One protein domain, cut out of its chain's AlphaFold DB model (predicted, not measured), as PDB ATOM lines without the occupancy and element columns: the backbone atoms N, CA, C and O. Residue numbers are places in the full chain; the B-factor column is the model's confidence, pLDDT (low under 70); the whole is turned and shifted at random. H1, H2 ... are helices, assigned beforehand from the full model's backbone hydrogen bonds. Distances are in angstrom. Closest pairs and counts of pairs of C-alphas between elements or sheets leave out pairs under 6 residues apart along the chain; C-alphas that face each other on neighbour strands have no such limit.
ATOM      1  N   PHE A 144     211.181 171.660 211.336       77.88
ATOM      2  CA  PHE A 144     212.357 171.036 210.744       77.88
ATOM      3  C   PHE A 144     212.285 169.511 210.840       77.88
ATOM      4  O   PHE A 144     212.450 168.846 209.816       77.88
ATOM      5  N   VAL A 145     211.983 168.968 212.027       84.00
ATOM      6  CA  VAL A 145     211.821 167.521 212.257       84.00
ATOM      7  C   VAL A 145     210.770 166.944 211.311       84.00
ATOM      8  O   VAL A 145     211.043 165.990 210.581       84.00
ATOM      9  N   HIS A 146     209.594 167.570 211.244       81.69
ATOM     10  CA  HIS A 146     208.535 167.142 210.336       81.69
ATOM     11  C   HIS A 146     208.969 167.196 208.863       81.69
ATOM     12  O   HIS A 146     208.719 166.257 208.103       81.69
ATOM     13  N   GLY A 147     209.624 168.281 208.443       77.12
ATOM     14  CA  GLY A 147     210.075 168.477 207.067       77.12
ATOM     15  C   GLY A 147     211.114 167.449 206.625       77.12
ATOM     16  O   GLY A 147     210.950 166.829 205.571       77.12
ATOM     17  N   VAL A 148     212.145 167.212 207.441       79.50
ATOM     18  CA  VAL A 148     213.221 166.274 207.096       79.50
ATOM     19  C   VAL A 148     212.735 164.824 207.076       79.50
ATOM     20  O   VAL A 148     213.085 164.073 206.166       79.50
ATOM     21  N   ILE A 149     211.855 164.441 208.006       83.06
ATOM     22  CA  ILE A 149     211.237 163.110 208.015       83.06
ATOM     23  C   ILE A 149     210.291 162.950 206.821       83.06
ATOM     24  O   ILE A 149     210.309 161.914 206.162       83.06
ATOM     25  N   SER A 150     209.507 163.973 206.480       78.44
ATOM     26  CA  SER A 150     208.621 163.929 205.308       78.44
ATOM     27  C   SER A 150     209.407 163.783 204.005       78.44
ATOM     28  O   SER A 150     209.035 162.979 203.151       78.44
ATOM     29  N   LEU A 151     210.515 164.516 203.857       75.69
ATOM     30  CA  LEU A 151     211.431 164.375 202.723       75.69
ATOM     31  C   LEU A 151     212.030 162.974 202.655       75.69
ATOM     32  O   LEU A 151     212.048 162.363 201.587       75.69
ATOM     33  N   PHE A 152     212.458 162.442 203.796       77.25
ATOM     34  CA  PHE A 152     212.948 161.078 203.879       77.25
ATOM     35  C   PHE A 152     211.877 160.065 203.442       77.25
ATOM     36  O   PHE A 152     212.123 159.250 202.555       77.25
ATOM     37  N   VAL A 153     210.652 160.165 203.963       76.38
ATOM     38  CA  VAL A 153     209.550 159.261 203.598       76.38
ATOM     39  C   VAL A 153     209.121 159.432 202.129       76.38
ATOM     40  O   VAL A 153     208.725 158.463 201.480       76.38
ATOM     41  N   SER A 154     209.262 160.629 201.554       72.25
ATOM     42  CA  SER A 154     208.986 160.884 200.130       72.25
ATOM     43  C   SER A 154     209.915 160.127 199.172       72.25
ATOM     44  O   SER A 154     209.553 159.932 198.010       72.25
ATOM     45  N   SER A 155     211.070 159.666 199.663       68.06
ATOM     46  CA  SER A 155     212.030 158.886 198.878       68.06
ATOM     47  C   SER A 155     211.649 157.421 198.690       68.06
ATOM     48  O   SER A 155     212.215 156.736 197.841       68.06
ATOM     49  N   TYR A 156     210.658 156.925 199.434       67.31
ATOM     50  CA  TYR A 156     210.196 155.557 199.254       67.31
ATOM     51  C   TYR A 156     209.344 155.418 197.983       67.31
ATOM     52  O   TYR A 156     208.503 156.277 197.690       67.31
ATOM     53  N   PRO A 157     209.476 154.298 197.245       62.91
ATOM     54  CA  PRO A 157     208.577 153.964 196.152       62.91
ATOM     55  C   PRO A 157     207.102 154.120 196.551       62.91
ATOM     56  O   PRO A 157     206.661 153.583 197.569       62.91
ATOM     57  N   ARG A 158     206.301 154.806 195.717       61.88
ATOM     58  CA  ARG A 158     204.862 155.056 195.973       61.88
ATOM     59  C   ARG A 158     204.065 153.786 196.288       61.88
ATOM     60  O   ARG A 158     203.069 153.861 196.997       61.88
ATOM     61  N   THR A 159     204.504 152.636 195.782       55.19
ATOM     62  CA  THR A 159     203.913 151.318 196.047       55.19
ATOM     63  C   THR A 159     203.987 150.910 197.522       55.19
ATOM     64  O   THR A 159     203.074 150.241 197.993       55.19
ATOM     65  N   LEU A 160     205.011 151.347 198.266       59.97
ATOM     66  CA  LEU A 160     205.161 151.090 199.707       59.97
ATOM     67  C   LEU A 160     204.241 151.972 200.559       59.97
ATOM     68  O   LEU A 160     203.764 151.557 201.610       59.97
ATOM     69  N   LEU A 161     203.953 153.179 200.078       59.84
ATOM     70  CA  LEU A 161     203.218 154.217 200.809       59.84
ATOM     71  C   LEU A 161     201.690 154.128 200.617       59.84
ATOM     72  O   LEU A 161     200.944 154.916 201.201       59.84
ATOM     73  N   GLN A 162     201.229 153.184 199.790       58.78
ATOM     74  CA  GLN A 162     199.821 152.966 199.429       58.78
ATOM     75  C   GLN A 162     199.246 151.637 199.956       58.78
ATOM     76  O   GLN A 162     198.119 151.283 199.609       58.78
ATOM     77  N   GLY A 163     200.002 150.891 200.774       58.75
ATOM     78  CA  GLY A 163     199.560 149.618 201.352       58.75
ATOM     79  C   GLY A 163     198.271 149.742 202.178       58.75
ATOM     80  O   GLY A 163     198.005 150.773 202.790       58.75
ATOM     81  N   GLY A 164     197.453 148.684 202.187       56.88
ATOM     82  CA  GLY A 164     196.123 148.697 202.813       56.88
ATOM     83  C   GLY A 164     196.086 148.326 204.302       56.88
ATOM     84  O   GLY A 164     195.084 148.608 204.957       56.88
ATOM     85  N   ASN A 165     197.132 147.694 204.854       67.06
ATOM     86  CA  ASN A 165     197.205 147.351 206.281       67.06
ATOM     87  C   ASN A 165     198.625 147.474 206.858       67.06
ATOM     88  O   ASN A 165     199.608 147.364 206.127       67.06
ATOM     89  N   GLU A 166     198.715 147.687 208.181       62.91
ATOM     90  CA  GLU A 166     199.980 147.984 208.871       62.91
ATOM     91  C   GLU A 166     201.038 146.887 208.727       62.91
ATOM     92  O   GLU A 166     202.223 147.140 208.519       62.91
ATOM     93  N   LYS A 167     200.585 145.640 208.820       67.62
ATOM     94  CA  LYS A 167     201.449 144.467 208.848       67.62
ATOM     95  C   LYS A 167     202.164 144.247 207.514       67.62
ATOM     96  O   LYS A 167     203.338 143.894 207.509       67.62
ATOM     97  N   GLU A 168     201.456 144.432 206.405       65.25
ATOM     98  CA  GLU A 168     201.986 144.235 205.054       65.25
ATOM     99  C   GLU A 168     203.032 145.283 204.699       65.25
ATOM    100  O   GLU A 168     204.114 144.928 204.232       65.25
ATOM    101  N   TRP A 169     202.754 146.563 204.959       65.44
ATOM    102  CA  TRP A 169     203.723 147.602 204.627       65.44
ATOM    103  C   TRP A 169     204.925 147.572 205.570       65.44
ATOM    104  O   TRP A 169     206.036 147.787 205.098       65.44
ATOM    105  N   ARG A 170     204.749 147.263 206.868       64.81
ATOM    106  CA  ARG A 170     205.875 147.147 207.811       64.81
ATOM    107  C   ARG A 170     206.839 146.057 207.362       64.81
ATOM    108  O   ARG A 170     208.035 146.306 207.294       64.81
ATOM    109  N   ALA A 171     206.316 144.886 207.000       67.94
ATOM    110  CA  ALA A 171     207.132 143.796 206.477       67.94
ATOM    111  C   ALA A 171     207.856 144.195 205.178       67.94
ATOM    112  O   ALA A 171     209.023 143.856 204.991       67.94
ATOM    113  N   GLU A 172     207.192 144.940 204.290       66.62
ATOM    114  CA  GLU A 172     207.812 145.402 203.046       66.62
ATOM    115  C   GLU A 172     208.860 146.506 203.288       66.62
ATOM    116  O   GLU A 172     209.900 146.504 202.631       66.62
ATOM    117  N   TRP A 173     208.643 147.399 204.261       68.88
ATOM    118  CA  TRP A 173     209.622 148.393 204.711       68.88
ATOM    119  C   TRP A 173     210.842 147.715 205.336       68.88
ATOM    120  O   TRP A 173     211.962 147.968 204.905       68.88
ATOM    121  N   GLU A 174     210.644 146.777 206.266       68.31
ATOM    122  CA  GLU A 174     211.723 145.985 206.874       68.31
ATOM    123  C   GLU A 174     212.516 145.210 205.812       68.31
ATOM    124  O   GLU A 174     213.743 145.159 205.858       68.31
ATOM    125  N   LYS A 175     211.847 144.644 204.803       68.94
ATOM    126  CA  LYS A 175     212.498 143.968 203.672       68.94
ATOM    127  C   LYS A 175     213.323 144.928 202.806       68.94
ATOM    128  O   LYS A 175     214.399 144.547 202.353       68.94
ATOM    129  N   HIS A 176     212.847 146.153 202.575       64.75
ATOM    130  CA  HIS A 176     213.608 147.172 201.842       64.75
ATOM    131  C   HIS A 176     214.818 147.669 202.637       64.75
ATOM    132  O   HIS A 176     215.873 147.895 202.056       64.75
ATOM    133  N   VAL A 177     214.682 147.801 203.958       61.06
ATOM    134  CA  VAL A 177     215.760 148.229 204.859       61.06
ATOM    135  C   VAL A 177     216.849 147.159 204.987       61.06
ATOM    136  O   VAL A 177     218.030 147.489 205.017       61.06
ATOM    137  N   ASN A 178     216.475 145.879 205.019       62.41
ATOM    138  CA  ASN A 178     217.414 144.775 205.250       62.41
ATOM    139  C   ASN A 178     218.169 144.300 203.992       62.41
ATOM    140  O   ASN A 178     219.105 143.510 204.106       62.41
ATOM    141  N   ASP A 179     217.806 144.765 202.794       68.12
ATOM    142  CA  ASP A 179     218.379 144.308 201.521       68.12
ATOM    143  C   ASP A 179     219.285 145.389 200.897       68.12
ATOM    144  O   ASP A 179     218.856 146.518 200.674       68.12
ATOM    145  N   ASP A 180     220.565 145.077 200.653       62.53
ATOM    146  CA  ASP A 180     221.553 146.033 200.108       62.53
ATOM    147  C   ASP A 180     221.167 146.571 198.715       62.53
ATOM    148  O   ASP A 180     221.463 147.722 198.372       62.53
ATOM    149  N   GLN A 181     220.494 145.754 197.901       64.62
ATOM    150  CA  GLN A 181     220.088 146.121 196.550       64.62
ATOM    151  C   GLN A 181     218.875 147.058 196.586       64.62
ATOM    152  O   GLN A 181     218.900 148.102 195.936       64.62
ATOM    153  N   ASN A 182     217.877 146.765 197.422       63.00
ATOM    154  CA  ASN A 182     216.724 147.647 197.638       63.00
ATOM    155  C   ASN A 182     217.135 148.988 198.262       63.00
ATOM    156  O   ASN A 182     216.590 150.028 197.896       63.00
ATOM    157  N   ARG A 183     218.129 148.990 199.163       61.06
ATOM    158  CA  ARG A 183     218.728 150.221 199.704       61.06
ATOM    159  C   ARG A 183     219.355 151.071 198.603       61.06
ATOM    160  O   ARG A 183     219.091 152.266 198.517       61.06
ATOM    161  N   THR A 184     220.123 150.444 197.715       59.72
ATOM    162  CA  THR A 184     220.714 151.119 196.553       59.72
ATOM    163  C   THR A 184     219.636 151.650 195.598       59.72
ATOM    164  O   THR A 184     219.763 152.759 195.083       59.72
ATOM    165  N   GLU A 185     218.551 150.905 195.378       61.75
ATOM    166  CA  GLU A 185     217.424 151.334 194.540       61.75
ATOM    167  C   GLU A 185     216.638 152.500 195.159       61.75
ATOM    168  O   GLU A 185     216.241 153.405 194.426       61.75
ATOM    169  N   LEU A 186     216.485 152.549 196.489       57.69
ATOM    170  CA  LEU A 186     215.910 153.690 197.213       57.69
ATOM    171  C   LEU A 186     216.729 154.968 196.961       57.69
ATOM    172  O   LEU A 186     216.171 156.004 196.603       57.69
ATOM    173  N   LEU A 187     218.059 154.859 197.060       51.81
ATOM    174  CA  LEU A 187     219.019 155.944 196.816       51.81
ATOM    175  C   LEU A 187     219.069 156.382 195.345       51.81
ATOM    176  O   LEU A 187     219.308 157.549 195.039       51.81
ATOM    177  N   GLN A 188     218.854 155.446 194.416       52.41
ATOM    178  CA  GLN A 188     218.804 155.717 192.977       52.41
ATOM    179  C   GLN A 188     217.434 156.209 192.507       52.41
ATOM    180  O   GLN A 188     217.346 156.845 191.447       52.41
ATOM    181  N   SER A 189     216.373 155.952 193.276       54.47
ATOM    182  CA  SER A 189     215.077 156.585 193.094       54.47
ATOM    183  C   SER A 189     215.258 158.060 193.446       54.47
ATOM    184  O   SER A 189     215.286 158.482 194.598       54.47
ATOM    185  N   LYS A 190     215.541 158.855 192.414       49.12
ATOM    186  CA  LYS A 190     215.750 160.295 192.524       49.12
ATOM    187  C   LYS A 190     214.453 160.959 192.981       49.12
ATOM    188  O   LYS A 190     213.721 161.523 192.171       49.12
ATOM    189  N   THR A 191     214.205 160.927 194.284       52.97
ATOM    190  CA  THR A 191     213.624 162.069 194.992       52.97
ATOM    191  C   THR A 191     214.370 163.284 194.479       52.97
ATOM    192  O   THR A 191     215.597 163.226 194.343       52.97
ATOM    193  N   ASP A 192     213.649 164.324 194.078       57.75
ATOM    194  CA  ASP A 192     214.258 165.469 193.425       57.75
ATOM    195  C   ASP A 192     215.352 166.017 194.353       57.75
ATOM    196  O   ASP A 192     215.074 166.609 195.389       57.75
ATOM    197  N   LEU A 193     216.626 165.766 194.033       58.75
ATOM    198  CA  LEU A 193     217.755 166.248 194.832       58.75
ATOM    199  C   LEU A 193     217.698 167.778 194.956       58.75
ATOM    200  O   LEU A 193     218.283 168.344 195.876       58.75
ATOM    201  N   ASN A 194     216.973 168.452 194.056       62.09
ATOM    202  CA  ASN A 194     216.674 169.868 194.183       62.09
ATOM    203  C   ASN A 194     215.683 170.164 195.318       62.09
ATOM    204  O   ASN A 194     215.846 171.193 195.953       62.09
ATOM    205  N   GLU A 195     214.715 169.299 195.633       66.62
ATOM    206  CA  GLU A 195     213.840 169.452 196.809       66.62
ATOM    207  C   GLU A 195     214.646 169.370 198.109       66.62
ATOM    208  O   GLU A 195     214.516 170.249 198.958       66.62
ATOM    209  N   TRP A 196     215.551 168.392 198.224       66.25
ATOM    210  CA  TRP A 196     216.478 168.282 199.358       66.25
ATOM    211  C   TRP A 196     217.397 169.505 199.462       66.25
ATOM    212  O   TRP A 196     217.536 170.104 200.527       66.25
ATOM    213  N   ARG A 197     218.000 169.924 198.341       66.88
ATOM    214  CA  ARG A 197     218.869 171.109 198.295       66.88
ATOM    215  C   ARG A 197     218.111 172.401 198.599       66.88
ATOM    216  O   ARG A 197     218.672 173.251 199.275       66.88
ATOM    217  N   ASN A 198     216.874 172.560 198.131       66.44
ATOM    218  CA  ASN A 198     216.046 173.734 198.422       66.44
ATOM    219  C   ASN A 198     215.659 173.764 199.903       66.44
ATOM    220  O   ASN A 198     215.844 174.789 200.549       66.44
ATOM    221  N   PHE A 199     215.240 172.626 200.470       67.88
ATOM    222  CA  PHE A 199     214.960 172.510 201.902       67.88
ATOM    223  C   PHE A 199     216.166 172.947 202.743       67.88
ATOM    224  O   PHE A 199     216.058 173.865 203.552       67.88
ATOM    225  N   PHE A 200     217.351 172.385 202.479       68.31
ATOM    226  CA  PHE A 200     218.578 172.747 203.194       68.31
ATOM    227  C   PHE A 200     219.194 174.096 202.779       68.31
ATOM    228  O   PHE A 200     220.137 174.561 203.413       68.31
ATOM    229  N   LYS A 201     218.697 174.766 201.742       64.12
ATOM    230  CA  LYS A 201     219.116 176.136 201.417       64.12
ATOM    231  C   LYS A 201     218.294 177.160 202.193       64.12
ATOM    232  O   LYS A 201     218.848 178.154 202.659       64.12
ATOM    233  N   ASP A 202     217.004 176.887 202.349       53.97
ATOM    234  CA  ASP A 202     216.035 177.846 202.869       53.97
ATOM    235  C   ASP A 202     215.716 177.624 204.363       53.97
ATOM    236  O   ASP A 202     215.206 178.537 205.005       53.97
ATOM    237  N   TYR A 203     216.092 176.483 204.969       56.56
ATOM    238  CA  TYR A 203     215.811 176.195 206.393       56.56
ATOM    239  C   TYR A 203     216.416 177.206 207.386       56.56
ATOM    240  O   TYR A 203     215.864 177.404 208.466       56.56
ATOM    241  N   ASN A 204     217.519 177.874 207.026       46.62
ATOM    242  CA  ASN A 204     218.128 178.931 207.846       46.62
ATOM    243  C   ASN A 204     217.425 180.297 207.696       46.62
ATOM    244  O   ASN A 204     217.766 181.246 208.402       46.62
ATOM    245  N   VAL A 205     216.451 180.422 206.789       47.28
ATOM    246  CA  VAL A 205     215.660 181.639 206.574       47.28
ATOM    247  C   VAL A 205     214.294 181.446 207.239       47.28
ATOM    248  O   VAL A 205     213.325 181.002 206.630       47.28
ATOM    249  N   ARG A 206     214.252 181.784 208.531       47.41
ATOM    250  CA  ARG A 206     213.195 181.595 209.552       47.41
ATOM    251  C   ARG A 206     211.723 181.864 209.214       47.41
ATOM    252  O   ARG A 206     210.868 181.626 210.059       47.41
ATOM    253  N   GLY A 207     211.394 182.337 208.021       39.38
ATOM    254  CA  GLY A 207     210.016 182.599 207.590       39.38
ATOM    255  C   GLY A 207     209.537 181.734 206.425       39.38
ATOM    256  O   GLY A 207     208.344 181.704 206.127       39.38
ATOM    257  N   GLN A 208     210.443 181.019 205.761       39.94
ATOM    258  CA  GLN A 208     210.116 180.080 204.695       39.94
ATOM    259  C   GLN A 208     210.565 178.694 205.124       39.94
ATOM    260  O   GLN A 208     211.384 178.060 204.469       39.94
ATOM    261  N   LEU A 209     209.989 178.197 206.222       42.72
ATOM    262  CA  LEU A 209     209.867 176.756 206.401       42.72
ATOM    263  C   LEU A 209     209.021 176.273 205.224       42.72
ATOM    264  O   LEU A 209     207.787 176.307 205.242       42.72
ATOM    265  N   ALA A 210     209.712 175.992 204.122       40.41
ATOM    266  CA  ALA A 210     209.156 175.444 202.920       40.41
ATOM    267  C   ALA A 210     208.621 174.089 203.346       40.41
ATOM    268  O   ALA A 210     209.362 173.119 203.475       40.41
ATOM    269  N   TYR A 211     207.319 174.055 203.611       44.75
ATOM    270  CA  TYR A 211     206.508 172.881 203.391       44.75
ATOM    271  C   TYR A 211     206.857 172.451 201.973       44.75
ATOM    272  O   TYR A 211     206.369 173.031 200.998       44.75
ATOM    273  N   THR A 212     207.836 171.556 201.856       40.38
ATOM    274  CA  THR A 212     208.193 170.943 200.589       40.38
ATOM    275  C   THR A 212     206.889 170.418 200.043       40.38
ATOM    276  O   THR A 212     206.135 169.812 200.797       40.38
ATOM    277  N   SER A 213     206.566 170.793 198.800       41.75
ATOM    278  CA  SER A 213     205.296 170.474 198.144       41.75
ATOM    279  C   SER A 213     204.962 169.015 198.420       41.75
ATOM    280  O   SER A 213     205.539 168.118 197.807       41.75
ATOM    281  N   LEU A 214     204.084 168.795 199.397       50.31
ATOM    282  CA  LEU A 214     203.944 167.487 199.998       50.31
ATOM    283  C   LEU A 214     203.311 166.587 198.948       50.31
ATOM    284  O   LEU A 214     202.213 166.858 198.455       50.31
ATOM    285  N   MET A 215     204.002 165.508 198.587       53.34
ATOM    286  CA  MET A 215     203.322 164.410 197.920       53.34
ATOM    287  C   MET A 215     202.142 164.000 198.813       53.34
ATOM    288  O   MET A 215     202.293 163.886 200.029       53.34
ATOM    289  N   ASN A 216     200.956 163.811 198.230       59.34
ATOM    290  CA  ASN A 216     199.837 163.219 198.960       59.34
ATOM    291  C   ASN A 216     200.244 161.797 199.353       59.34
ATOM    292  O   ASN A 216     200.287 160.901 198.501       59.34
ATOM    293  N   PHE A 217     200.585 161.609 200.625       64.50
ATOM    294  CA  PHE A 217     200.889 160.297 201.165       64.50
ATOM    295  C   PHE A 217     199.579 159.548 201.394       64.50
ATOM    296  O   PHE A 217     198.578 160.125 201.817       64.50
ATOM    297  N   GLY A 218     199.577 158.243 201.117       65.25
ATOM    298  CA  GLY A 218     198.501 157.387 201.600       65.25
ATOM    299  C   GLY A 218     198.511 157.319 203.136       65.25
ATOM    300  O   GLY A 218     199.517 157.681 203.753       65.25
ATOM    301  N   PRO A 219     197.447 156.793 203.770       71.25
ATOM    302  CA  PRO A 219     197.334 156.701 205.233       71.25
ATOM    303  C   PRO A 219     198.539 156.041 205.923       71.25
ATOM    304  O   PRO A 219     198.899 156.391 207.043       71.25
ATOM    305  N   VAL A 220     199.195 155.107 205.233       72.56
ATOM    306  CA  VAL A 220     200.426 154.454 205.692       72.56
ATOM    307  C   VAL A 220     201.595 155.429 205.785       72.56
ATOM    308  O   VAL A 220     202.240 155.506 206.827       72.56
ATOM    309  N   GLY A 221     201.861 156.193 204.719       73.75
ATOM    310  CA  GLY A 221     202.926 157.198 204.724       73.75
ATOM    311  C   GLY A 221     202.680 158.282 205.774       73.75
ATOM    312  O   GLY A 221     203.607 158.690 206.463       73.75
ATOM    313  N   GLN A 222     201.417 158.671 205.965       76.56
ATOM    314  CA  GLN A 222     201.011 159.613 207.011       76.56
ATOM    315  C   GLN A 222     201.312 159.079 208.420       76.56
ATOM    316  O   GLN A 222     201.911 159.782 209.231       76.56
ATOM    317  N   LYS A 223     200.959 157.817 208.708       78.44
ATOM    318  CA  LYS A 223     201.243 157.179 210.006       78.44
ATOM    319  C   LYS A 223     202.745 157.011 210.254       78.44
ATOM    320  O   LYS A 223     203.201 157.256 211.363       78.44
ATOM    321  N   LEU A 224     203.507 156.645 209.224       79.50
ATOM    322  CA  LEU A 224     204.967 156.551 209.275       79.50
ATOM    323  C   LEU A 224     205.620 157.867 209.686       79.50
ATOM    324  O   LEU A 224     206.412 157.898 210.625       79.50
ATOM    325  N   ILE A 225     205.267 158.944 208.978       82.06
ATOM    326  CA  ILE A 225     205.769 160.287 209.265       82.06
ATOM    327  C   ILE A 225     205.389 160.666 210.692       82.06
ATOM    328  O   ILE A 225     206.265 161.056 211.454       82.06
ATOM    329  N   LEU A 226     204.122 160.485 211.075       84.06
ATOM    330  CA  LEU A 226     203.650 160.819 212.415       84.06
ATOM    331  C   LEU A 226     204.435 160.080 213.510       84.06
ATOM    332  O   LEU A 226     204.882 160.715 214.458       84.06
ATOM    333  N   ASP A 227     204.632 158.769 213.378       87.50
ATOM    334  CA  ASP A 227     205.320 157.958 214.390       87.50
ATOM    335  C   ASP A 227     206.800 158.328 214.523       87.50
ATOM    336  O   ASP A 227     207.329 158.395 215.635       87.50
ATOM    337  N   MET A 228     207.472 158.589 213.398       89.25
ATOM    338  CA  MET A 228     208.865 159.040 213.391       89.25
ATOM    339  C   MET A 228     209.002 160.456 213.963       89.25
ATOM    340  O   MET A 228     209.915 160.704 214.751       89.25
ATOM    341  N   VAL A 229     208.100 161.373 213.594       89.31
ATOM    342  CA  VAL A 229     208.078 162.760 214.088       89.31
ATOM    343  C   VAL A 229     207.832 162.775 215.584       89.31
ATOM    344  O   VAL A 229     208.675 163.272 216.321       89.31
ATOM    345  N   LEU A 230     206.746 162.153 216.046       90.12
ATOM    346  CA  LEU A 230     206.386 162.127 217.460       90.12
ATOM    347  C   LEU A 230     207.511 161.514 218.303       90.12
ATOM    348  O   LEU A 230     207.894 162.075 219.328       90.12
ATOM    349  N   GLY A 231     208.096 160.401 217.849       93.69
ATOM    350  CA  GLY A 231     209.215 159.774 218.549       93.69
ATOM    351  C   GLY A 231     210.461 160.659 218.633       93.69
ATOM    352  O   GLY A 231     211.102 160.720 219.683       93.69
ATOM    353  N   CYS A 232     210.782 161.383 217.560       94.56
ATOM    354  CA  CYS A 232     211.900 162.322 217.536       94.56
ATOM    355  C   CYS A 232     211.648 163.562 218.408       94.56
ATOM    356  O   CYS A 232     212.527 163.983 219.153       94.56
ATOM    357  N   GLU A 233     210.457 164.152 218.338       93.56
ATOM    358  CA  GLU A 233     210.103 165.356 219.094       93.56
ATOM    359  C   GLU A 233     210.055 165.091 220.602       93.56
ATOM    360  O   GLU A 233     210.583 165.884 221.386       93.56
ATOM    361  N   ILE A 234     209.498 163.945 221.019       95.88
ATOM    362  CA  ILE A 234     209.537 163.512 222.423       95.88
ATOM    363  C   ILE A 234     210.987 163.323 222.875       95.88
ATOM    364  O   ILE A 234     211.332 163.740 223.980       95.88
ATOM    365  N   PHE A 235     211.835 162.710 222.043       96.69
ATOM    366  CA  PHE A 235     213.252 162.541 222.356       96.69
ATOM    367  C   PHE A 235     213.954 163.884 222.574       96.69
ATOM    368  O   PHE A 235     214.614 164.041 223.595       96.69
ATOM    369  N   ILE A 236     213.766 164.863 221.681       95.00
ATOM    370  CA  ILE A 236     214.347 166.209 221.817       95.00
ATOM    371  C   ILE A 236     213.889 166.863 223.126       95.00
ATOM    372  O   ILE A 236     214.710 167.351 223.901       95.00
ATOM    373  N   ALA A 237     212.584 166.833 223.413       95.62
ATOM    374  CA  ALA A 237     212.042 167.399 224.645       95.62
ATOM    375  C   ALA A 237     212.611 166.711 225.900       95.62
ATOM    376  O   ALA A 237     212.995 167.378 226.860       95.62
ATOM    377  N   ALA A 238     212.709 165.381 225.888       96.62
ATOM    378  CA  ALA A 238     213.251 164.602 226.994       96.62
ATOM    379  C   ALA A 238     214.766 164.786 227.176       96.62
ATOM    380  O   ALA A 238     215.245 164.815 228.311       96.62
ATOM    381  N   HIS A 239     215.514 164.927 226.083       95.38
ATOM    382  CA  HIS A 239     216.948 165.204 226.080       95.38
ATOM    383  C   HIS A 239     217.238 166.542 226.781       95.38
ATOM    384  O   HIS A 239     217.964 166.580 227.775       95.38
ATOM    385  N   GLU A 240     216.575 167.623 226.367       94.06
ATOM    386  CA  GLU A 240     216.752 168.939 227.000       94.06
ATOM    387  C   GLU A 240     216.250 168.979 228.443       94.06
ATOM    388  O   GLU A 240     216.852 169.607 229.317       94.06
ATOM    389  N   TYR A 241     215.156 168.271 228.725       94.88
ATOM    390  CA  TYR A 241     214.679 168.125 230.093       94.88
ATOM    391  C   TYR A 241     215.716 167.444 230.982       94.88
ATOM    392  O   TYR A 241     215.933 167.877 232.113       94.88
ATOM    393  N   SER A 242     216.412 166.437 230.460       94.19
ATOM    394  CA  SER A 242     217.492 165.757 231.174       94.19
ATOM    395  C   SER A 242     218.658 166.707 231.451       94.19
ATOM    396  O   SER A 242     219.126 166.768 232.588       94.19
ATOM    397  N   HIS A 243     219.056 167.534 230.473       92.88
ATOM    398  CA  HIS A 243     220.034 168.605 230.695       92.88
ATOM    399  C   HIS A 243     219.624 169.557 231.823       92.88
ATOM    400  O   HIS A 243     220.473 169.959 232.623       92.88
ATOM    401  N   ALA A 244     218.344 169.931 231.896       92.12
ATOM    402  CA  ALA A 244     217.833 170.819 232.933       92.12
ATOM    403  C   ALA A 244     217.784 170.155 234.319       92.12
ATOM    404  O   ALA A 244     218.141 170.782 235.316       92.12
ATOM    405  N   MET A 245     217.377 168.886 234.395       91.56
ATOM    406  CA  MET A 245     217.268 168.159 235.665       91.56
ATOM    407  C   MET A 245     218.629 167.832 236.277       91.56
ATOM    408  O   MET A 245     218.779 167.833 237.499       91.56
ATOM    409  N   LEU A 246     219.617 167.547 235.431       89.88
ATOM    410  CA  LEU A 246     220.963 167.153 235.842       89.88
ATOM    411  C   LEU A 246     221.926 168.341 235.959       89.88
ATOM    412  O   LEU A 246     223.083 168.161 236.330       89.88
ATOM    413  N   ASN A 247     221.445 169.561 235.689       87.69
ATOM    414  CA  ASN A 247     222.223 170.797 235.772       87.69
ATOM    415  C   ASN A 247     223.512 170.743 234.923       87.69
ATOM    416  O   ASN A 247     224.599 171.132 235.359       87.69
ATOM    417  N   HIS A 248     223.383 170.253 233.688       89.69
ATOM    418  CA  HIS A 248     224.487 170.077 232.735       89.69
ATOM    419  C   HIS A 248     225.108 171.390 232.228       89.69
ATOM    420  O   HIS A 248     226.092 171.369 231.497       89.69
ATOM    421  N   GLN A 249     224.569 172.544 232.620       84.88
ATOM    422  CA  GLN A 249     225.025 173.875 232.206       84.88
ATOM    423  C   GLN A 249     226.249 174.345 233.013       84.88
ATOM    424  O   GLN A 249     226.693 175.486 232.869       84.88
ATOM    425  N   HIS A 250     226.789 173.494 233.893       79.25
ATOM    426  CA  HIS A 250     227.963 173.807 234.697       79.25
ATOM    427  C   HIS A 250     229.242 173.783 233.830       79.25
ATOM    428  O   HIS A 250     229.524 172.767 233.196       79.25
ATOM    429  N   PRO A 251     230.059 174.855 233.821       74.75
ATOM    430  CA  PRO A 251     231.164 175.026 232.865       74.75
ATOM    431  C   PRO A 251     232.324 174.033 233.033       74.75
ATOM    432  O   PRO A 251     233.139 173.889 232.127       74.75
ATOM    433  N   ASP A 252     232.406 173.366 234.185       83.62
ATOM    434  CA  ASP A 252     233.450 172.378 234.493       83.62
ATOM    435  C   ASP A 252     233.120 170.958 233.992       83.62
ATOM    436  O   ASP A 252     233.933 170.047 234.152       83.62
ATOM    437  N   LEU A 253     231.924 170.744 233.436       84.12
ATOM    438  CA  LEU A 253     231.513 169.442 232.914       84.12
ATOM    439  C   LEU A 253     232.040 169.236 231.492       84.12
ATOM    440  O   LEU A 253     232.108 170.173 230.699       84.12
ATOM    441  N   ASP A 254     232.399 167.993 231.165       84.88
ATOM    442  CA  ASP A 254     232.799 167.620 229.806       84.88
ATOM    443  C   ASP A 254     231.575 167.699 228.872       84.88
ATOM    444  O   ASP A 254     230.629 166.925 229.068       84.88
ATOM    445  N   PRO A 255     231.583 168.579 227.847       81.19
ATOM    446  CA  PRO A 255     230.470 168.728 226.910       81.19
ATOM    447  C   PRO A 255     230.053 167.413 226.243       81.19
ATOM    448  O   PRO A 255     228.877 167.195 225.975       81.19
ATOM    449  N   SER A 256     230.998 166.506 225.984       83.38
ATOM    450  CA  SER A 256     230.678 165.232 225.347       83.38
ATOM    451  C   SER A 256     229.963 164.268 226.287       83.38
ATOM    452  O   SER A 256     229.157 163.465 225.818       83.38
ATOM    453  N   GLU A 257     230.296 164.281 227.575       87.44
ATOM    454  CA  GLU A 257     229.701 163.363 228.548       87.44
ATOM    455  C   GLU A 257     228.305 163.832 228.959       87.44
ATOM    456  O   GLU A 257     227.402 163.003 229.060       87.44
ATOM    457  N   VAL A 258     228.085 165.146 229.083       90.06
ATOM    458  CA  VAL A 258     226.746 165.689 229.374       90.06
ATOM    459  C   VAL A 258     225.750 165.431 228.242       90.06
ATOM    460  O   VAL A 258     224.593 165.122 228.519       90.06
ATOM    461  N   GLU A 259     226.187 165.501 226.980       89.25
ATOM    462  CA  GLU A 259     225.357 165.164 225.812       89.25
ATOM    463  C   GLU A 259     224.991 163.678 225.793       89.25
ATOM    464  O   GLU A 259     223.835 163.329 225.573       89.25
ATOM    465  N   LYS A 260     225.953 162.787 226.083       90.56
ATOM    466  CA  LYS A 260     225.678 161.345 226.202       90.56
ATOM    467  C   LYS A 260     224.704 161.064 227.336       90.56
ATOM    468  O   LYS A 260     223.774 160.283 227.170       90.56
ATOM    469  N   GLU A 261     224.894 161.680 228.495       92.94
ATOM    470  CA  GLU A 261     223.992 161.467 229.620       92.94
ATOM    471  C   GLU A 261     222.572 161.963 229.302       92.94
ATOM    472  O   GLU A 261     221.598 161.250 229.560       92.94
ATOM    473  N   ALA A 262     222.437 163.125 228.659       93.25
ATOM    474  CA  ALA A 262     221.147 163.620 228.188       93.25
ATOM    475  C   ALA A 262     220.525 162.726 227.100       93.25
ATOM    476  O   ALA A 262     219.324 162.470 227.147       93.25
ATOM    477  N   ASP A 263     221.315 162.174 226.174       94.25
ATOM    478  CA  ASP A 263     220.868 161.185 225.183       94.25
ATOM    479  C   ASP A 263     220.338 159.903 225.832       94.25
ATOM    480  O   ASP A 263     219.275 159.400 225.451       94.25
ATOM    481  N   MET A 264     221.055 159.382 226.833       95.19
ATOM    482  CA  MET A 264     220.664 158.184 227.581       95.19
ATOM    483  C   MET A 264     219.301 158.377 228.243       95.19
ATOM    484  O   MET A 264     218.417 157.525 228.127       95.19
ATOM    485  N   TRP A 265     219.123 159.480 228.966       95.62
ATOM    486  CA  TRP A 265     217.867 159.749 229.657       95.62
ATOM    487  C   TRP A 265     216.749 160.132 228.691       95.62
ATOM    488  O   TRP A 265     215.635 159.617 228.819       95.62
ATOM    489  N   GLY A 266     217.065 160.942 227.680       96.38
ATOM    490  CA  GLY A 266     216.149 161.349 226.624       96.38
ATOM    491  C   GLY A 266     215.514 160.148 225.932       96.38
ATOM    492  O   GLY A 266     214.288 160.056 225.855       96.38
ATOM    493  N   VAL A 267     216.317 159.163 225.512       95.94
ATOM    494  CA  VAL A 267     215.784 157.969 224.837       95.94
ATOM    495  C   VAL A 267     215.004 157.054 225.776       95.94
ATOM    496  O   VAL A 267     213.992 156.480 225.375       95.94
ATOM    497  N   ARG A 268     215.415 156.929 227.045       95.25
ATOM    498  CA  ARG A 268     214.694 156.111 228.032       95.25
ATOM    499  C   ARG A 268     213.297 156.660 228.279       95.25
ATOM    500  O   ARG A 268     212.329 155.905 228.190       95.25
ATOM    501  N   ILE A 269     213.183 157.963 228.517       96.44
ATOM    502  CA  ILE A 269     211.899 158.648 228.697       96.44
ATOM    503  C   ILE A 269     211.061 158.541 227.418       96.44
ATOM    504  O   ILE A 269     209.906 158.119 227.482       96.44
ATOM    505  N   ALA A 270     211.653 158.841 226.256       96.94
ATOM    506  CA  ALA A 270     210.957 158.774 224.977       96.94
ATOM    507  C   ALA A 270     210.419 157.373 224.676       96.94
ATOM    508  O   ALA A 270     209.277 157.249 224.246       96.94
ATOM    509  N   SER A 271     211.181 156.318 224.976       95.19
ATOM    510  CA  SER A 271     210.756 154.933 224.746       95.19
ATOM    511  C   SER A 271     209.520 154.541 225.556       95.19
ATOM    512  O   SER A 271     208.663 153.813 225.053       95.19
ATOM    513  N   ILE A 272     209.399 155.047 226.790       95.31
ATOM    514  CA  ILE A 272     208.240 154.799 227.653       95.31
ATOM    515  C   ILE A 272     207.016 155.513 227.083       95.31
ATOM    516  O   ILE A 272     205.988 154.870 226.892       95.31
ATOM    517  N   ILE A 273     207.147 156.803 226.758       95.75
ATOM    518  CA  ILE A 273     206.046 157.603 226.206       95.75
ATOM    519  C   ILE A 273     205.597 157.024 224.861       95.75
ATOM    520  O   ILE A 273     204.419 156.744 224.676       95.75
ATOM    521  N   CYS A 274     206.529 156.769 223.942       94.50
ATOM    522  CA  CYS A 274     206.229 156.229 222.616       94.50
ATOM    523  C   CYS A 274     205.493 154.893 222.690       94.50
ATOM    524  O   CYS A 274     204.529 154.683 221.960       94.50
ATOM    525  N   ARG A 275     205.902 153.999 223.598       92.81
ATOM    526  CA  ARG A 275     205.210 152.725 223.806       92.81
ATOM    527  C   ARG A 275     203.753 152.934 224.222       92.81
ATOM    528  O   ARG A 275     202.887 152.220 223.719       92.81
ATOM    529  N   ASP A 276     203.493 153.885 225.114       91.94
ATOM    530  CA  ASP A 276     202.144 154.179 225.605       91.94
ATOM    531  C   ASP A 276     201.275 154.853 224.517       91.94
ATOM    532  O   ASP A 276     200.074 154.602 224.451       91.94
ATOM    533  N   GLU A 277     201.893 155.604 223.597       88.19
ATOM    534  CA  GLU A 277     201.267 156.184 222.392       88.19
ATOM    535  C   GLU A 277     201.115 155.185 221.223       88.19
ATOM    536  O   GLU A 277     200.627 155.528 220.145       88.19
ATOM    537  N   GLY A 278     201.558 153.934 221.394       87.62
ATOM    538  CA  GLY A 278     201.539 152.922 220.334       87.62
ATOM    539  C   GLY A 278     202.562 153.157 219.213       87.62
ATOM    540  O   GLY A 278     202.480 152.517 218.165       87.62
ATOM    541  N   VAL A 279     203.539 154.041 219.422       89.25
ATOM    542  CA  VAL A 279     204.678 154.253 218.527       89.25
ATOM    543  C   VAL A 279     205.709 153.156 218.770       89.25
ATOM    544  O   VAL A 279     206.222 152.968 219.876       89.25
ATOM    545  N   THR A 280     206.050 152.410 217.720       86.50
ATOM    546  CA  THR A 280     207.063 151.353 217.854       86.50
ATOM    547  C   THR A 280     208.463 151.931 218.012       86.50
ATOM    548  O   THR A 280     208.816 152.902 217.343       86.50
ATOM    549  N   LEU A 281     209.288 151.267 218.828       87.38
ATOM    550  CA  LEU A 281     210.675 151.662 219.089       87.38
ATOM    551  C   LEU A 281     211.481 151.874 217.798       87.38
ATOM    552  O   LEU A 281     212.281 152.794 217.702       87.38
ATOM    553  N   THR A 282     211.207 151.058 216.783       83.19
ATOM    554  CA  THR A 282     211.761 151.156 215.431       83.19
ATOM    555  C   THR A 282     211.539 152.529 214.789       83.19
ATOM    556  O   THR A 282     212.490 153.114 214.277       83.19
ATOM    557  N   PHE A 283     210.316 153.068 214.822       86.12
ATOM    558  CA  PHE A 283     210.013 154.367 214.204       86.12
ATOM    559  C   PHE A 283     210.541 155.531 215.024       86.12
ATOM    560  O   PHE A 283     211.092 156.463 214.446       86.12
ATOM    561  N   MET A 284     210.468 155.430 216.351       91.44
ATOM    562  CA  MET A 284     211.111 156.397 217.238       91.44
ATOM    563  C   MET A 284     212.608 156.510 216.920       91.44
ATOM    564  O   MET A 284     213.110 157.601 216.666       91.44
ATOM    565  N   MET A 285     213.312 155.377 216.851       89.25
ATOM    566  CA  MET A 285     214.743 155.347 216.549       89.25
ATOM    567  C   MET A 285     215.069 155.812 215.128       89.25
ATOM    568  O   MET A 285     216.080 156.485 214.940       89.25
ATOM    569  N   ALA A 286     214.225 155.501 214.140       85.38
ATOM    570  CA  ALA A 286     214.387 156.018 212.784       85.38
ATOM    571  C   ALA A 286     214.283 157.552 212.753       85.38
ATOM    572  O   ALA A 286     215.146 158.202 212.168       85.38
ATOM    573  N   GLY A 287     213.288 158.132 213.436       89.81
ATOM    574  CA  GLY A 287     213.141 159.584 213.568       89.81
ATOM    575  C   GLY A 287     214.364 160.244 214.212       89.81
ATOM    576  O   GLY A 287     214.913 161.192 213.653       89.81
ATOM    577  N   ILE A 288     214.848 159.690 215.331       91.88
ATOM    578  CA  ILE A 288     216.055 160.175 216.031       91.88
ATOM    579  C   ILE A 288     217.291 160.103 215.122       91.88
ATOM    580  O   ILE A 288     218.066 161.056 215.050       91.88
ATOM    581  N   ALA A 289     217.477 158.993 214.401       87.69
ATOM    582  CA  ALA A 289     218.612 158.815 213.500       87.69
ATOM    583  C   ALA A 289     218.593 159.825 212.339       87.69
ATOM    584  O   ALA A 289     219.617 160.444 212.053       87.69
ATOM    585  N   ILE A 290     217.423 160.036 211.719       85.06
ATOM    586  CA  ILE A 290     217.224 161.046 210.668       85.06
ATOM    587  C   ILE A 290     217.585 162.438 211.197       85.06
ATOM    588  O   ILE A 290     218.321 163.174 210.543       85.06
ATOM    589  N   PHE A 291     217.104 162.790 212.391       87.50
ATOM    590  CA  PHE A 291     217.363 164.087 213.005       87.50
ATOM    591  C   PHE A 291     218.847 164.319 213.307       87.50
ATOM    592  O   PHE A 291     219.393 165.346 212.902       87.50
ATOM    593  N   PHE A 292     219.526 163.366 213.953       86.75
ATOM    594  CA  PHE A 292     220.953 163.505 214.251       86.75
ATOM    595  C   PHE A 292     221.805 163.626 212.989       86.75
ATOM    596  O   PHE A 292     222.690 164.482 212.934       86.75
ATOM    597  N   SER A 293     221.511 162.841 211.951       81.06
ATOM    598  CA  SER A 293     222.187 162.980 210.659       81.06
ATOM    599  C   SER A 293     221.907 164.338 210.005       81.06
ATOM    600  O   SER A 293     222.824 164.981 209.494       81.06
ATOM    601  N   ALA A 294     220.670 164.829 210.061       78.25
ATOM    602  CA  ALA A 294     220.315 166.135 209.513       78.25
ATOM    603  C   ALA A 294     221.015 167.300 210.242       78.25
ATOM    604  O   ALA A 294     221.472 168.242 209.596       78.25
ATOM    605  N   ILE A 295     221.176 167.239 211.567       76.44
ATOM    606  CA  ILE A 295     221.898 168.281 212.316       76.44
ATOM    607  C   ILE A 295     223.410 168.233 212.060       76.44
ATOM    608  O   ILE A 295     224.024 169.276 211.838       76.44
ATOM    609  N   GLU A 296     224.024 167.048 212.023       75.06
ATOM    610  CA  GLU A 296     225.463 166.909 211.743       75.06
ATOM    611  C   GLU A 296     225.847 167.550 210.398       75.06
ATOM    612  O   GLU A 296     226.865 168.236 210.280       75.06
ATOM    613  N   THR A 297     224.989 167.389 209.386       64.00
ATOM    614  CA  THR A 297     225.203 167.953 208.044       64.00
ATOM    615  C   THR A 297     225.072 169.474 207.974       64.00
ATOM    616  O   THR A 297     225.634 170.094 207.068       64.00
ATOM    617  N   THR A 298     224.371 170.091 208.926       59.16
ATOM    618  CA  THR A 298     224.121 171.537 208.954       59.16
ATOM    619  C   THR A 298     225.112 172.291 209.841       59.16
ATOM    620  O   THR A 298     225.453 173.433 209.526       59.16
ATOM    621  N   VAL A 299     225.642 171.659 210.899       57.97
ATOM    622  CA  VAL A 299     226.612 172.266 211.832       57.97
ATOM    623  C   VAL A 299     227.731 171.266 212.195       57.97
ATOM    624  O   VAL A 299     227.670 170.622 213.242       57.97
ATOM    625  N   PRO A 300     228.808 171.155 211.390       52.66
ATOM    626  CA  PRO A 300     229.806 170.084 211.532       52.66
ATOM    627  C   PRO A 300     230.727 170.138 212.769       52.66
ATOM    628  O   PRO A 300     231.651 169.334 212.851       52.66
ATOM    629  N   SER A 301     230.588 171.109 213.683       48.12
ATOM    630  CA  SER A 301     231.702 171.506 214.568       48.12
ATOM    631  C   SER A 301     231.458 171.524 216.080       48.12
ATOM    632  O   SER A 301     232.326 172.040 216.781       48.12
ATOM    633  N   HIS A 302     230.355 170.986 216.619       46.38
ATOM    634  CA  HIS A 302     230.094 171.108 218.070       46.38
ATOM    635  C   HIS A 302     229.632 169.853 218.823       46.38
ATOM    636  O   HIS A 302     229.498 169.932 220.039       46.38
ATOM    637  N   TYR A 303     229.471 168.698 218.172       57.28
ATOM    638  CA  TYR A 303     228.932 167.499 218.830       57.28
ATOM    639  C   TYR A 303     229.686 166.223 218.445       57.28
ATOM    640  O   TYR A 303     230.426 166.195 217.459       57.28
ATOM    641  N   LEU A 304     229.482 165.164 219.237       68.38
ATOM    642  CA  LEU A 304     229.799 163.791 218.841       68.38
ATOM    643  C   LEU A 304     229.206 163.501 217.451       68.38
ATOM    644  O   LEU A 304     228.073 163.928 217.200       68.38
ATOM    645  N   PRO A 305     229.916 162.760 216.581       79.44
ATOM    646  CA  PRO A 305     229.370 162.324 215.300       79.44
ATOM    647  C   PRO A 305     228.000 161.669 215.477       79.44
ATOM    648  O   PRO A 305     227.779 160.948 216.458       79.44
ATOM    649  N   ALA A 306     227.091 161.852 214.515       82.19
ATOM    650  CA  ALA A 306     225.741 161.289 214.620       82.19
ATOM    651  C   ALA A 306     225.786 159.768 214.847       82.19
ATOM    652  O   ALA A 306     224.961 159.218 215.569       82.19
ATOM    653  N   ALA A 307     226.790 159.083 214.282       81.38
ATOM    654  CA  ALA A 307     226.968 157.630 214.413       81.38
ATOM    655  C   ALA A 307     227.229 157.204 215.847       81.38
ATOM    656  O   ALA A 307     226.634 156.240 216.333       81.38
ATOM    657  N   ASP A 308     228.066 157.969 216.534       83.69
ATOM    658  CA  ASP A 308     228.438 157.685 217.907       83.69
ATOM    659  C   ASP A 308     227.250 157.942 218.836       83.69
ATOM    660  O   ASP A 308     226.958 157.100 219.690       83.69
ATOM    661  N   ARG A 309     226.506 159.037 218.615       87.00
ATOM    662  CA  ARG A 309     225.280 159.335 219.374       87.00
ATOM    663  C   ARG A 309     224.214 158.266 219.175       87.00
ATOM    664  O   ARG A 309     223.704 157.734 220.156       87.00
ATOM    665  N   ILE A 310     223.916 157.873 217.933       88.56
ATOM    666  CA  ILE A 310     222.889 156.854 217.665       88.56
ATOM    667  C   ILE A 310     223.291 155.499 218.267       88.56
ATOM    668  O   ILE A 310     222.474 154.850 218.922       88.56
ATOM    669  N   SER A 311     224.553 155.083 218.106       86.44
ATOM    670  CA  SER A 311     225.060 153.844 218.715       86.44
ATOM    671  C   SER A 311     224.920 153.865 220.240       86.44
ATOM    672  O   SER A 311     224.519 152.872 220.852       86.44
ATOM    673  N   PHE A 312     225.232 155.003 220.860       89.94
ATOM    674  CA  PHE A 312     225.113 155.189 222.298       89.94
ATOM    675  C   PHE A 312     223.651 155.155 222.773       89.94
ATOM    676  O   PHE A 312     223.334 154.479 223.754       89.94
ATOM    677  N   VAL A 313     222.747 155.814 222.046       91.69
ATOM    678  CA  VAL A 313     221.303 155.810 222.305       91.69
ATOM    679  C   VAL A 313     220.732 154.388 222.257       91.69
ATOM    680  O   VAL A 313     220.025 153.983 223.178       91.69
ATOM    681  N   ILE A 314     221.083 153.589 221.241       88.69
ATOM    682  CA  ILE A 314     220.621 152.193 221.125       88.69
ATOM    683  C   ILE A 314     221.077 151.363 222.330       88.69
ATOM    684  O   ILE A 314     220.271 150.660 222.937       88.69
ATOM    685  N   LYS A 315     222.350 151.483 222.725       89.38
ATOM    686  CA  LYS A 315     222.894 150.766 223.893       89.38
ATOM    687  C   LYS A 315     222.225 151.190 225.201       89.38
ATOM    688  O   LYS A 315     222.008 150.360 226.080       89.38
ATOM    689  N   SER A 316     221.864 152.467 225.316       91.44
ATOM    690  CA  SER A 316     221.226 153.044 226.506       91.44
ATOM    691  C   SER A 316     219.830 152.490 226.792       91.44
ATOM    692  O   SER A 316     219.364 152.574 227.933       91.44
ATOM    693  N   LEU A 317     219.175 151.910 225.782       88.75
ATOM    694  CA  LEU A 317     217.874 151.257 225.911       88.75
ATOM    695  C   LEU A 317     217.942 149.876 226.582       88.75
ATOM    696  O   LEU A 317     216.890 149.329 226.899       88.75
ATOM    697  N   GLU A 318     219.142 149.321 226.808       86.31
ATOM    698  CA  GLU A 318     219.350 148.033 227.496       86.31
ATOM    699  C   GLU A 318     218.469 146.899 226.923       86.31
ATOM    700  O   GLU A 318     217.849 146.110 227.641       86.31
ATOM    701  N   ILE A 319     218.382 146.837 225.591       83.56
ATOM    702  CA  ILE A 319     217.536 145.877 224.879       83.56
ATOM    703  C   ILE A 319     218.120 144.472 225.044       83.56
ATOM    704  O   ILE A 319     219.207 144.174 224.563       83.56
ATOM    705  N   ASN A 320     217.370 143.586 225.700       80.12
ATOM    706  CA  ASN A 320     217.797 142.200 225.928       80.12
ATOM    707  C   ASN A 320     217.640 141.294 224.689       80.12
ATOM    708  O   ASN A 320     218.197 140.197 224.657       80.12
ATOM    709  N   ASP A 321     216.861 141.715 223.687       83.62
ATOM    710  CA  ASP A 321     216.680 140.986 222.428       83.62
ATOM    711  C   ASP A 321     217.719 141.428 221.389       83.62
ATOM    712  O   ASP A 321     217.595 142.482 220.763       83.62
ATOM    713  N   SER A 322     218.716 140.571 221.154       80.88
ATOM    714  CA  SER A 322     219.780 140.808 220.171       80.88
ATOM    715  C   SER A 322     219.267 141.005 218.740       80.88
ATOM    716  O   SER A 322     219.940 141.625 217.920       80.88
ATOM    717  N   THR A 323     218.091 140.463 218.406       77.56
ATOM    718  CA  THR A 323     217.475 140.652 217.084       77.56
ATOM    719  C   THR A 323     216.957 142.076 216.952       77.56
ATOM    720  O   THR A 323     217.207 142.731 215.943       77.56
ATOM    721  N   GLN A 324     216.274 142.572 217.985       77.00
ATOM    722  CA  GLN A 324     215.754 143.932 218.018       77.00
ATOM    723  C   GLN A 324     216.889 144.963 218.055       77.00
ATOM    724  O   GLN A 324     216.853 145.928 217.296       77.00
ATOM    725  N   GLU A 325     217.923 144.740 218.870       81.31
ATOM    726  CA  GLU A 325     219.117 145.597 218.913       81.31
ATOM    727  C   GLU A 325     219.809 145.676 217.544       81.31
ATOM    728  O   GLU A 325     220.180 146.761 217.083       81.31
ATOM    729  N   LYS A 326     219.928 144.534 216.855       79.62
ATOM    730  CA  LYS A 326     220.475 144.486 215.500       79.62
ATOM    731  C   LYS A 326     219.611 145.276 214.517       79.62
ATOM    732  O   LYS A 326     220.153 146.103 213.798       79.62
ATOM    733  N   ILE A 327     218.290 145.081 214.521       73.38
ATOM    734  CA  ILE A 327     217.364 145.814 213.637       73.38
ATOM    735  C   ILE A 327     217.517 147.329 213.818       73.38
ATOM    736  O   ILE A 327     217.604 148.061 212.836       73.38
ATOM    737  N   LEU A 328     217.584 147.812 215.062       78.62
ATOM    738  CA  LEU A 328     217.767 149.239 215.337       78.62
ATOM    739  C   LEU A 328     219.130 149.750 214.858       78.62
ATOM    740  O   LEU A 328     219.210 150.851 214.313       78.62
ATOM    741  N   SER A 329     220.182 148.947 215.024       78.44
ATOM    742  CA  SER A 329     221.533 149.274 214.550       78.44
ATOM    743  C   SER A 329     221.615 149.312 213.019       78.44
ATOM    744  O   SER A 329     222.262 150.199 212.457       78.44
ATOM    745  N   ASP A 330     220.931 148.390 212.341       74.75
ATOM    746  CA  ASP A 330     220.856 148.313 210.880       74.75
ATOM    747  C   ASP A 330     220.062 149.506 210.311       74.75
ATOM    748  O   ASP A 330     220.510 150.142 209.356       74.75
ATOM    749  N   ILE A 331     218.935 149.878 210.938       69.06
ATOM    750  CA  ILE A 331     218.156 151.078 210.577       69.06
ATOM    751  C   ILE A 331     218.995 152.339 210.749       69.06
ATOM    752  O   ILE A 331     219.043 153.163 209.841       69.06
ATOM    753  N   ALA A 332     219.662 152.484 211.895       71.56
ATOM    754  CA  ALA A 332     220.545 153.610 212.157       71.56
ATOM    755  C   ALA A 332     221.617 153.733 211.073       71.56
ATOM    756  O   ALA A 332     221.727 154.779 210.442       71.56
ATOM    757  N   SER A 333     222.344 152.646 210.807       73.38
ATOM    758  CA  SER A 333     223.400 152.610 209.790       73.38
ATOM    759  C   SER A 333     222.857 152.981 208.409       73.38
ATOM    760  O   SER A 333     223.438 153.821 207.727       73.38
ATOM    761  N   LEU A 334     221.687 152.448 208.037       68.81
ATOM    762  CA  LEU A 334     221.020 152.807 206.790       68.81
ATOM    763  C   LEU A 334     220.706 154.304 206.709       68.81
ATOM    764  O   LEU A 334     220.995 154.921 205.687       68.81
ATOM    765  N   MET A 335     220.120 154.906 207.749       70.69
ATOM    766  CA  MET A 335     219.794 156.340 207.721       70.69
ATOM    767  C   MET A 335     221.057 157.180 207.511       70.69
ATOM    768  O   MET A 335     221.051 158.138 206.742       70.69
ATOM    769  N   GLN A 336     222.163 156.786 208.137       70.25
ATOM    770  CA  GLN A 336     223.435 157.481 207.987       70.25
ATOM    771  C   GLN A 336     224.040 157.341 206.605       70.25
ATOM    772  O   GLN A 336     224.569 158.317 206.077       70.25
ATOM    773  N   ASP A 337     223.979 156.148 206.024       68.06
ATOM    774  CA  ASP A 337     224.446 155.910 204.664       68.06
ATOM    775  C   ASP A 337     223.602 156.713 203.669       68.06
ATOM    776  O   ASP A 337     224.158 157.403 202.814       68.06
ATOM    777  N   VAL A 338     222.277 156.759 203.864       64.00
ATOM    778  CA  VAL A 338     221.366 157.575 203.047       64.00
ATOM    779  C   VAL A 338     221.730 159.055 203.108       64.00
ATOM    780  O   VAL A 338     221.909 159.685 202.066       64.00
ATOM    781  N   PHE A 339     221.889 159.625 204.302       65.50
ATOM    782  CA  PHE A 339     222.249 161.039 204.438       65.50
ATOM    783  C   PHE A 339     223.656 161.343 203.917       65.50
ATOM    784  O   PHE A 339     223.866 162.364 203.259       65.50
ATOM    785  N   ARG A 340     224.620 160.451 204.160       67.56
ATOM    786  CA  ARG A 340     225.987 160.582 203.651       67.56
ATOM    787  C   ARG A 340     226.008 160.612 202.129       67.56
ATOM    788  O   ARG A 340     226.698 161.456 201.557       67.56
ATOM    789  N   ASP A 341     225.247 159.743 201.479       61.97
ATOM    790  CA  ASP A 341     225.164 159.693 200.024       61.97
ATOM    791  C   ASP A 341     224.433 160.916 199.460       61.97
ATOM    792  O   ASP A 341     224.939 161.537 198.524       61.97
ATOM    793  N   ILE A 342     223.329 161.354 200.080       57.44
ATOM    794  CA  ILE A 342     222.628 162.600 199.710       57.44
ATOM    795  C   ILE A 342     223.583 163.807 199.749       57.44
ATOM    796  O   ILE A 342     223.563 164.645 198.845       57.44
ATOM    797  N   VAL A 343     224.449 163.892 200.763       58.56
ATOM    798  CA  VAL A 343     225.412 164.996 200.935       58.56
ATOM    799  C   VAL A 343     226.620 164.881 200.000       58.56
ATOM    800  O   VAL A 343     227.133 165.897 199.520       58.56
ATOM    801  N   ASN A 344     227.085 163.661 199.722       57.94
ATOM    802  CA  ASN A 344     228.269 163.408 198.897       57.94
ATOM    803  C   ASN A 344     227.985 163.361 197.390       57.94
ATOM    804  O   ASN A 344     228.930 163.431 196.601       57.94
ATOM    805  N   MET A 345     226.717 163.313 196.970       52.28
ATOM    806  CA  MET A 345     226.293 163.570 195.589       52.28
ATOM    807  C   MET A 345     226.458 165.065 195.234       52.28
ATOM    808  O   MET A 345     225.488 165.815 195.069       52.28
TER     809      MET A 345
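Overview. This is residues 144 to 345 of the 346 residues of an uncharacterized protein of Citrobacter telavivensis (UniProt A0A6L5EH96). H7 runs through the core, with H8 and H9 packed on it as an up-and-down bundle, each helix running against the one before; the long H5 crosses H7 on its other side, with H1 alongside H5 and H6 joining H5 to H8. H2, H3 and H4 are loosely attached at the margin. The printed part has 202 residues with nine named helices, H1 to H9 in order, and no named strand: all helix. It is compact, with a radius of gyration of the C-alphas of 16.8 A and spans of 51 by 42 by 28 A.

Along the chain. Find C-alpha 144 at (212.357, 171.036, 210.744), where H1 begins, running to 154. Then come H2, 166 to 178, H3, 180 to 188, and H4, 193 to 202. H5, 219 to 245, measures 38.1 A, H6, 255 to 276, 31.9 A, and H7, 281 to 298, 26.0 A. After H8, 306 to 316, H9, 322 to 344, runs 32.2 A to C-alpha 344 at (228.269, 163.408, 198.897).

Arrangement. Look first at the hub, H7: it touches H9 (Ala 289 and Ala 332, closest C-alphas, 5.7 A) at a shallow tilt of 28 degrees, the same way. Residues 224 to 235 of H5 touch H7, only just about perpendicular at 71 degrees; Gly 231 and Met 284 have the closest C-alphas, 4.1 A apart. H2 touches H9; H4 touches no helix. Every O i to N i+4 pair is within hydrogen-bond range in the helices but H7, with 13 of 14.

Size, cuts and confidence. The farthest C-alphas, of Gly 164 and Asp 252, are 54.4 A apart. The printed part has no cut; links H1 to H2 and H4 to H5 are long. The model's pLDDT is under 70 in 83 residues of the printed part, among them residues 155 to 218.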